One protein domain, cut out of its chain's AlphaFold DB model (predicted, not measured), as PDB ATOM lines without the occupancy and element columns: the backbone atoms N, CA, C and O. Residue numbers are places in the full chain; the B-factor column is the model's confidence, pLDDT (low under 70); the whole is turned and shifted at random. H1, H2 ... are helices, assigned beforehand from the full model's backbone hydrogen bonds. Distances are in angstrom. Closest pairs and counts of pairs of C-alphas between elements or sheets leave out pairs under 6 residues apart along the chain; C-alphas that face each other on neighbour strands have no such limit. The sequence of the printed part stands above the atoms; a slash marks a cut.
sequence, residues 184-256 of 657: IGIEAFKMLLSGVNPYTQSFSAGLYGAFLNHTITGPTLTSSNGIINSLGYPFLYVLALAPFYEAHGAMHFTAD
ATOM      1  N   ILE A 184     215.358 241.692 308.785       88.12
ATOM      2  CA  ILE A 184     214.199 241.146 308.060       88.12
ATOM      3  C   ILE A 184     214.464 241.166 306.552       88.12
ATOM      4  O   ILE A 184     214.146 240.193 305.874       88.12
ATOM      5  N   GLY A 185     215.068 242.231 306.019       89.75
ATOM      6  CA  GLY A 185     215.446 242.322 304.607       89.75
ATOM      7  C   GLY A 185     216.406 241.211 304.169       89.75
ATOM      8  O   GLY A 185     216.158 240.545 303.165       89.75
ATOM      9  N   ILE A 186     217.463 240.964 304.944       85.75
ATOM     10  CA  ILE A 186     218.456 239.915 304.662       85.75
ATOM     11  C   ILE A 186     217.826 238.521 304.753       85.75
ATOM     12  O   ILE A 186     218.005 237.701 303.851       85.75
ATOM     13  N   GLU A 187     217.070 238.239 305.814       86.69
ATOM     14  CA  GLU A 187     216.410 236.940 305.979       86.69
ATOM     15  C   GLU A 187     215.328 236.715 304.913       86.69
ATOM     16  O   GLU A 187     215.209 235.615 304.373       86.69
ATOM     17  N   ALA A 188     214.594 237.759 304.522       91.81
ATOM     18  CA  ALA A 188     213.645 237.692 303.415       91.81
ATOM     19  C   ALA A 188     214.335 237.384 302.079       91.81
ATOM     20  O   ALA A 188     213.782 236.636 301.268       91.81
ATOM     21  N   PHE A 189     215.540 237.918 301.849       90.38
ATOM     22  CA  PHE A 189     216.330 237.583 300.666       90.38
ATOM     23  C   PHE A 189     216.763 236.110 300.676       90.38
ATOM     24  O   PHE A 189     216.573 235.411 299.681       90.38
ATOM     25  N   LYS A 190     217.252 235.600 301.816       87.88
ATOM     26  CA  LYS A 190     217.603 234.176 301.974       87.88
ATOM     27  C   LYS A 190     216.404 233.254 301.737       87.88
ATOM     28  O   LYS A 190     216.547 232.230 301.075       87.88
ATOM     29  N   MET A 191     215.224 233.627 302.237       89.94
ATOM     30  CA  MET A 191     213.979 232.893 301.982       89.94
ATOM     31  C   MET A 191     213.609 232.889 300.496       89.94
ATOM     32  O   MET A 191     213.207 231.854 299.972       89.94
ATOM     33  N   LEU A 192     213.790 234.012 299.792       90.44
ATOM     34  CA  LEU A 192     213.569 234.041 298.347       90.44
ATOM     35  C   LEU A 192     214.510 233.071 297.620       90.44
ATOM     36  O   LEU A 192     214.053 232.328 296.752       90.44
ATOM     37  N   LEU A 193     215.799 233.056 297.978       88.94
ATOM     38  CA  LEU A 193     216.781 232.144 297.383       88.94
ATOM     39  C   LEU A 193     216.432 230.665 297.626       88.94
ATOM     40  O   LEU A 193     216.741 229.824 296.785       88.94
ATOM     41  N   SER A 194     215.748 230.345 298.729       89.50
ATOM     42  CA  SER A 194     215.244 228.996 299.017       89.50
ATOM     43  C   SER A 194     213.853 228.701 298.433       89.50
ATOM     44  O   SER A 194     213.294 227.635 298.689       89.50
ATOM     45  N   GLY A 195     213.286 229.613 297.636       89.19
ATOM     46  CA  GLY A 195     211.969 229.449 297.009       89.19
ATOM     47  C   GLY A 195     210.784 229.668 297.955       89.19
ATOM     48  O   GLY A 195     209.650 229.332 297.608       89.19
ATOM     49  N   VAL A 196     211.013 230.234 299.143       90.38
ATOM     50  CA  VAL A 196     209.977 230.527 300.142       90.38
ATOM     51  C   VAL A 196     209.511 231.977 300.008       90.38
ATOM     52  O   VAL A 196     210.313 232.906 299.980       90.38
ATOM     53  N   ASN A 197     208.192 232.204 299.971       91.12
ATOM     54  CA  ASN A 197     207.627 233.555 299.932       91.12
ATOM     55  C   ASN A 197     207.765 234.254 301.307       91.12
ATOM     56  O   ASN A 197     207.032 233.890 302.237       91.12
ATOM     57  N   PRO A 198     208.598 235.304 301.446       92.06
ATOM     58  CA  PRO A 198     208.870 235.934 302.738       92.06
ATOM     59  C   PRO A 198     207.662 236.673 303.329       92.06
ATOM     60  O   PRO A 198     207.574 236.831 304.543       92.06
ATOM     61  N   TYR A 199     206.673 237.071 302.517       92.06
ATOM     62  CA  TYR A 199     205.450 237.711 303.023       92.06
ATOM     63  C   TYR A 199     204.522 236.740 303.775       92.06
ATOM     64  O   TYR A 199     203.575 237.168 304.433       92.06
ATOM     65  N   THR A 200     204.768 235.433 303.690       86.19
ATOM     66  CA  THR A 200     203.974 234.416 304.406       86.19
ATOM     67  C   THR A 200     204.582 234.004 305.744       86.19
ATOM     68  O   THR A 200     203.947 233.269 306.495       86.19
ATOM     69  N   GLN A 201     205.789 234.481 306.049       84.12
ATOM     70  CA  GLN A 201     206.586 234.026 307.183       84.12
ATOM     71  C   GLN A 201     206.620 235.065 308.307       84.12
ATOM     72  O   GLN A 201     206.455 236.266 308.081       84.12
ATOM     73  N   SER A 202     206.854 234.587 309.530       82.31
ATOM     74  CA  SER A 202     207.154 235.436 310.683       82.31
ATOM     75  C   SER A 202     208.647 235.385 310.993       82.31
ATOM     76  O   SER A 202     209.224 234.308 311.114       82.31
ATOM     77  N   PHE A 203     209.251 236.550 311.202       79.38
ATOM     78  CA  PHE A 203     210.658 236.715 311.571       79.38
ATOM     79  C   PHE A 203     210.872 236.779 313.092       79.38
ATOM     80  O   PHE A 203     211.986 237.022 313.541       79.38
ATOM     81  N   SER A 204     209.829 236.547 313.900       71.62
ATOM     82  CA  SER A 204     209.865 236.732 315.363       71.62
ATOM     83  C   SER A 204     211.001 235.970 316.048       71.62
ATOM     84  O   SER A 204     211.753 236.549 316.827       71.62
ATOM     85  N   ALA A 205     211.132 234.674 315.748       64.62
ATOM     86  CA  ALA A 205     212.144 233.819 316.363       64.62
ATOM     87  C   ALA A 205     213.566 234.227 315.944       64.62
ATOM     88  O   ALA A 205     214.462 234.286 316.784       64.62
ATOM     89  N   GLY A 206     213.753 234.568 314.663       64.38
ATOM     90  CA  GLY A 206     215.030 235.044 314.129       64.38
ATOM     91  C   GLY A 206     215.452 236.378 314.740       64.38
ATOM     92  O   GLY A 206     216.572 236.496 315.222       64.38
ATOM     93  N   LEU A 207     214.536 237.349 314.819       63.47
ATOM     94  CA  LEU A 207     214.774 238.650 315.455       63.47
ATOM     95  C   LEU A 207     215.171 238.507 316.925       63.47
ATOM     96  O   LEU A 207     216.089 239.181 317.386       63.47
ATOM     97  N   TYR A 208     214.504 237.612 317.652       59.34
ATOM     98  CA  TYR A 208     214.826 237.352 319.050       59.34
ATOM     99  C   TYR A 208     216.224 236.739 319.212       59.34
ATOM    100  O   TYR A 208     217.035 237.255 319.979       59.34
ATOM    101  N   GLY A 209     216.541 235.695 318.441       56.38
ATOM    102  CA  GLY A 209     217.873 235.085 318.462       56.38
ATOM    103  C   GLY A 209     218.974 236.061 318.033       56.38
ATOM    104  O   GLY A 209     220.025 236.133 318.662       56.38
ATOM    105  N   ALA A 210     218.717 236.870 317.005       63.03
ATOM    106  CA  ALA A 210     219.635 237.895 316.518       63.03
ATOM    107  C   ALA A 210     219.926 238.967 317.576       63.03
ATOM    108  O   ALA A 210     221.066 239.423 317.708       63.03
ATOM    109  N   PHE A 211     218.907 239.348 318.343       60.50
ATOM    110  CA  PHE A 211     219.034 240.296 319.436       60.50
ATOM    111  C   PHE A 211     219.831 239.724 320.614       60.50
ATOM    112  O   PHE A 211     220.760 240.382 321.082       60.50
ATOM    113  N   LEU A 212     219.531 238.488 321.039       54.69
ATOM    114  CA  LEU A 212     220.293 237.785 322.082       54.69
ATOM    115  C   LEU A 212     221.762 237.557 321.702       54.69
ATOM    116  O   LEU A 212     222.614 237.457 322.576       54.69
ATOM    117  N   ASN A 213     222.058 237.484 320.402       58.75
ATOM    118  CA  ASN A 213     223.414 237.350 319.875       58.75
ATOM    119  C   ASN A 213     224.077 238.701 319.543       58.75
ATOM    120  O   ASN A 213     225.145 238.717 318.937       58.75
ATOM    121  N   HIS A 214     223.453 239.836 319.882       59.62
ATOM    122  CA  HIS A 214     223.976 241.196 319.639       59.62
ATOM    123  C   HIS A 214     224.255 241.543 318.181       59.62
ATOM    124  O   HIS A 214     224.991 242.479 317.879       59.62
ATOM    125  N   THR A 215     223.616 240.818 317.270       66.19
ATOM    126  CA  THR A 215     223.721 241.089 315.836       66.19
ATOM    127  C   THR A 215     222.802 242.228 315.406       66.19
ATOM    128  O   THR A 215     223.123 242.917 314.441       66.19
ATOM    129  N   ILE A 216     221.706 242.463 316.145       63.81
ATOM    130  CA  ILE A 216     220.806 243.606 315.953       63.81
ATOM    131  C   ILE A 216     220.721 244.492 317.202       63.81
ATOM    132  O   ILE A 216     220.929 244.026 318.323       63.81
ATOM    133  N   THR A 217     220.353 245.763 317.020       60.94
ATOM    134  CA  THR A 217     220.129 246.723 318.120       60.94
ATOM    135  C   THR A 217     218.897 246.396 318.972       60.94
ATOM    136  O   THR A 217     218.883 246.694 320.167       60.94
ATOM    137  N   GLY A 218     217.878 245.776 318.372       60.88
ATOM    138  CA  GLY A 218     216.636 245.358 319.024       60.88
ATOM    139  C   GLY A 218     215.448 245.321 318.064       60.88
ATOM    140  O   GLY A 218     215.495 245.974 317.022       60.88
ATOM    141  N   PRO A 219     214.389 244.555 318.381       62.47
ATOM    142  CA  PRO A 219     213.164 244.546 317.589       62.47
ATOM    143  C   PRO A 219     212.329 245.812 317.828       62.47
ATOM    144  O   PRO A 219     212.193 246.280 318.962       62.47
ATOM    145  N   THR A 220     211.704 246.328 316.773       72.06
ATOM    146  CA  THR A 220     210.762 247.446 316.854       72.06
ATOM    147  C   THR A 220     209.468 246.998 317.523       72.06
ATOM    148  O   THR A 220     208.839 246.012 317.121       72.06
ATOM    149  N   LEU A 221     209.053 247.752 318.542       62.81
ATOM    150  CA  LEU A 221     207.861 247.482 319.338       62.81
ATOM    151  C   LEU A 221     206.674 248.327 318.880       62.81
ATOM    152  O   LEU A 221     206.780 249.527 318.626       62.81
ATOM    153  N   THR A 222     205.513 247.693 318.843       61.12
ATOM    154  CA  THR A 222     204.230 248.356 318.617       61.12
ATOM    155  C   THR A 222     203.601 248.779 319.942       61.12
ATOM    156  O   THR A 222     203.809 248.155 320.983       61.12
ATOM    157  N   SER A 223     202.756 249.803 319.887       54.81
ATOM    158  CA  SER A 223     201.867 250.240 320.975       54.81
ATOM    159  C   SER A 223     200.837 249.180 321.403       54.81
ATOM    160  O   SER A 223     200.061 249.408 322.315       54.81
ATOM    161  N   SER A 224     200.783 248.006 320.773       51.81
ATOM    162  CA  SER A 224     199.968 246.874 321.228       51.81
ATOM    163  C   SER A 224     200.807 245.744 321.829       51.81
ATOM    164  O   SER A 224     200.316 244.624 321.956       51.81
ATOM    165  N   ASN A 225     202.066 246.014 322.198       47.84
ATOM    166  CA  ASN A 225     203.025 245.028 322.713       47.84
ATOM    167  C   ASN A 225     203.376 243.882 321.750       47.84
ATOM    168  O   ASN A 225     203.893 242.846 322.167       47.84
ATOM    169  N   GLY A 226     203.135 244.057 320.453       55.72
ATOM    170  CA  GLY A 226     203.702 243.196 319.418       55.72
ATOM    171  C   GLY A 226     205.073 243.692 318.961       55.72
ATOM    172  O   GLY A 226     205.337 244.895 318.990       55.72
ATOM    173  N   ILE A 227     205.916 242.784 318.476       65.81
ATOM    174  CA  ILE A 227     207.092 243.132 317.668       65.81
ATOM    175  C   ILE A 227     206.694 243.226 316.192       65.81
ATOM    176  O   ILE A 227     205.858 242.449 315.720       65.81
ATOM    177  N   ILE A 228     207.309 244.139 315.442       74.25
ATOM    178  CA  ILE A 228     207.212 244.109 313.978       74.25
ATOM    179  C   ILE A 228     208.023 242.909 313.488       74.25
ATOM    180  O   ILE A 228     209.243 242.880 313.584       74.25
ATOM    181  N   ASN A 229     207.326 241.887 312.997       74.69
ATOM    182  CA  ASN A 229     207.907 240.575 312.708       74.69
ATOM    183  C   ASN A 229     207.623 240.073 311.289       74.69
ATOM    184  O   ASN A 229     207.717 238.875 311.033       74.69
ATOM    185  N   SER A 230     207.224 240.956 310.380       84.69
ATOM    186  CA  SER A 230     206.902 240.613 308.996       84.69
ATOM    187  C   SER A 230     207.543 241.616 308.045       84.69
ATOM    188  O   SER A 230     207.860 242.741 308.436       84.69
ATOM    189  N   LEU A 231     207.737 241.210 306.788       89.31
ATOM    190  CA  LEU A 231     208.235 242.103 305.747       89.31
ATOM    191  C   LEU A 231     207.157 243.142 305.396       89.31
ATOM    192  O   LEU A 231     206.241 242.864 304.623       89.31
ATOM    193  N   GLY A 232     207.278 244.332 305.986       87.56
ATOM    194  CA  GLY A 232     206.338 245.446 305.816       87.56
ATOM    195  C   GLY A 232     206.613 246.353 304.613       87.56
ATOM    196  O   GLY A 232     205.961 247.383 304.475       87.56
ATOM    197  N   TYR A 233     207.578 245.998 303.762       89.12
ATOM    198  CA  TYR A 233     208.051 246.811 302.640       89.12
ATOM    199  C   TYR A 233     207.754 246.132 301.297       89.12
ATOM    200  O   TYR A 233     207.745 244.899 301.243       89.12
ATOM    201  N   PRO A 234     207.532 246.878 300.195       91.06
ATOM    202  CA  PRO A 234     207.530 246.286 298.865       91.06
ATOM    203  C   PRO A 234     208.928 245.758 298.499       91.06
ATOM    204  O   PRO A 234     209.945 246.139 299.082       91.06
ATOM    205  N   PHE A 235     208.983 244.819 297.559       91.69
ATOM    206  CA  PHE A 235     210.087 243.866 297.505       91.69
ATOM    207  C   PHE A 235     211.404 244.440 296.958       91.69
ATOM    208  O   PHE A 235     212.461 243.839 297.151       91.69
ATOM    209  N   LEU A 236     211.396 245.631 296.339       92.44
ATOM    210  CA  LEU A 236     212.654 246.270 295.937       92.44
ATOM    211  C   LEU A 236     213.513 246.647 297.147       92.44
ATOM    212  O   LEU A 236     214.727 246.723 296.996       92.44
ATOM    213  N   TYR A 237     212.914 246.832 298.330       90.31
ATOM    214  CA  TYR A 237     213.660 246.955 299.585       90.31
ATOM    215  C   TYR A 237     214.651 245.797 299.760       90.31
ATOM    216  O   TYR A 237     215.829 246.013 300.017       90.31
ATOM    217  N   VAL A 238     214.172 244.568 299.551       90.88
ATOM    218  CA  VAL A 238     214.954 243.335 299.693       90.88
ATOM    219  C   VAL A 238     215.922 243.168 298.522       90.88
ATOM    220  O   VAL A 238     217.100 242.888 298.721       90.88
ATOM    221  N   LEU A 239     215.457 243.388 297.287       90.44
ATOM    222  CA  LEU A 239     216.299 243.234 296.093       90.44
ATOM    223  C   LEU A 239     217.443 244.249 296.017       90.44
ATOM    224  O   LEU A 239     218.467 243.949 295.408       90.44
ATOM    225  N   ALA A 240     217.298 245.430 296.623       89.69
ATOM    226  CA  ALA A 240     218.373 246.418 296.692       89.69
ATOM    227  C   ALA A 240     219.603 245.892 297.456       89.69
ATOM    228  O   ALA A 240     220.722 246.271 297.116       89.69
ATOM    229  N   LEU A 241     219.400 244.969 298.405       82.81
ATOM    230  CA  LEU A 241     220.457 244.327 299.195       82.81
ATOM    231  C   LEU A 241     221.175 243.204 298.426       82.81
ATOM    232  O   LEU A 241     222.318 242.870 298.741       82.81
ATOM    233  N   ALA A 242     220.529 242.619 297.412       84.62
ATOM    234  CA  ALA A 242     221.005 241.411 296.732       84.62
ATOM    235  C   ALA A 242     222.423 241.535 296.136       84.62
ATOM    236  O   ALA A 242     223.239 240.649 296.390       84.62
ATOM    237  N   PRO A 243     222.790 242.620 295.414       85.94
ATOM    238  CA  PRO A 243     224.136 242.744 294.848       85.94
ATOM    239  C   PRO A 243     225.234 242.755 295.917       85.94
ATOM    240  O   PRO A 243     226.340 242.275 295.678       85.94
ATOM    241  N   PHE A 244     224.928 243.296 297.098       82.69
ATOM    242  CA  PHE A 244     225.860 243.401 298.218       82.69
ATOM    243  C   PHE A 244     226.012 242.062 298.936       82.69
ATOM    244  O   PHE A 244     227.133 241.664 299.252       82.69
ATOM    245  N   TYR A 245     224.903 241.346 299.126       77.88
ATOM    246  CA  TYR A 245     224.904 239.999 299.688       77.88
ATOM    247  C   TYR A 245     225.718 239.018 298.825       77.88
ATOM    248  O   TYR A 245     226.605 238.337 299.338       77.88
ATOM    249  N   GLU A 246     225.476 238.989 297.509       79.44
ATOM    250  CA  GLU A 246     226.157 238.075 296.577       79.44
ATOM    251  C   GLU A 246     227.658 238.373 296.445       79.44
ATOM    252  O   GLU A 246     228.481 237.457 296.451       79.44
ATOM    253  N   ALA A 247     228.047 239.651 296.384       75.94
ATOM    254  CA  ALA A 247     229.444 240.047 296.184       75.94
ATOM    255  C   ALA A 247     230.396 239.604 297.313       75.94
ATOM    256  O   ALA A 247     231.603 239.551 297.095       75.94
ATOM    257  N   HIS A 248     229.879 239.313 298.511       68.56
ATOM    258  CA  HIS A 248     230.689 238.907 299.669       68.56
ATOM    259  C   HIS A 248     230.551 237.419 300.025       68.56
ATOM    260  O   HIS A 248     231.250 236.941 300.920       68.56
ATOM    261  N   GLY A 249     229.708 236.677 299.298       58.97
ATOM    262  CA  GLY A 249     229.426 235.268 299.545       58.97
ATOM    263  C   GLY A 249     228.634 235.025 300.837       58.97
ATOM    264  O   GLY A 249     228.822 235.687 301.858       58.97
ATOM    265  N   ALA A 250     227.768 234.008 300.825       54.94
ATOM    266  CA  ALA A 250     226.905 233.664 301.962       54.94
ATOM    267  C   ALA A 250     227.665 233.362 303.277       54.94
ATOM    268  O   ALA A 250     227.072 233.427 304.351       54.94
ATOM    269  N   MET A 251     228.970 233.054 303.207       44.19
ATOM    270  CA  MET A 251     229.804 232.672 304.358       44.19
ATOM    271  C   MET A 251     230.489 233.844 305.086       44.19
ATOM    272  O   MET A 251     231.001 233.640 306.185       44.19
ATOM    273  N   HIS A 252     230.491 235.065 304.533       49.34
ATOM    274  CA  HIS A 252     231.200 236.217 305.123       49.34
ATOM    275  C   HIS A 252     230.335 237.478 305.251       49.34
ATOM    276  O   HIS A 252     230.853 238.599 305.235       49.34
ATOM    277  N   PHE A 253     229.017 237.313 305.411       56.31
ATOM    278  CA  PHE A 253     228.127 238.441 305.677       56.31
ATOM    279  C   PHE A 253     228.462 239.073 307.036       56.31
ATOM    280  O   PHE A 253     228.014 238.622 308.088       56.31
ATOM    281  N   THR A 254     229.268 240.132 307.007       62.47
ATOM    282  CA  THR A 254     229.534 240.997 308.157       62.47
ATOM    283  C   THR A 254     228.847 242.326 307.888       62.47
ATOM    284  O   THR A 254     229.214 243.060 306.965       62.47
ATOM    285  N   ALA A 255     227.808 242.619 308.672       63.53
ATOM    286  CA  ALA A 255     227.035 243.858 308.567       63.53
ATOM    287  C   ALA A 255     227.940 245.106 308.592       63.53
ATOM    288  O   ALA A 255     227.691 246.071 307.871       63.53
ATOM    289  N   ASP A 256     229.053 245.014 309.325       65.38
ATOM    290  CA  ASP A 256     230.071 246.048 309.501       65.38
ATOM    291  C   ASP A 256     230.810 246.484 308.232       65.38
ATOM    292  O   ASP A 256     231.427 247.545 308.243       65.38
TER     293      ASP A 256
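What this domain is: This is residues 184 to 256 of the 657 residues of an uncharacterized protein of Candidatus Micrarchaeum sp (UniProt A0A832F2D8). Around H1, short helices gather: H3 packs on it, while H2 and H4 come near it. A long loop, residues 213 to 235, reaches Ser 224 at one end of the long axis, with H4 at the other. The 73 printed residues hold H1, H2, H3 and H4 in that order, no named strand, class all helix, with just 30 residues in helices; compact, radius of gyration of the C-alphas 12.8 A, spans 39 by 25 by 18 A.

How they stand to each other: Start at H1, residues 184 to 193; it touches H3, residues 236 to 239, the closest C-alphas being Gly 185 and Val 238, 5.0 A. H2, residues 204 to 212, is apart from H4, residues 242 to 248. Every O i to N i+4 pair is within hydrogen-bond range in H1 and H2, 2 of 3 in H4; H3 is too short for one.

Where its parts are: Find C-alpha 184 at (214.199, 241.146, 308.060); H1 runs 14.2 A. H4 ends at C-alpha 248, (230.689, 238.907, 299.669).

The domain as a whole: The printed part has no cut; H2 to H3 is a long link. Find pLDDT under 70 at residues 205 to 219, 221 to 227 and 248 to 256.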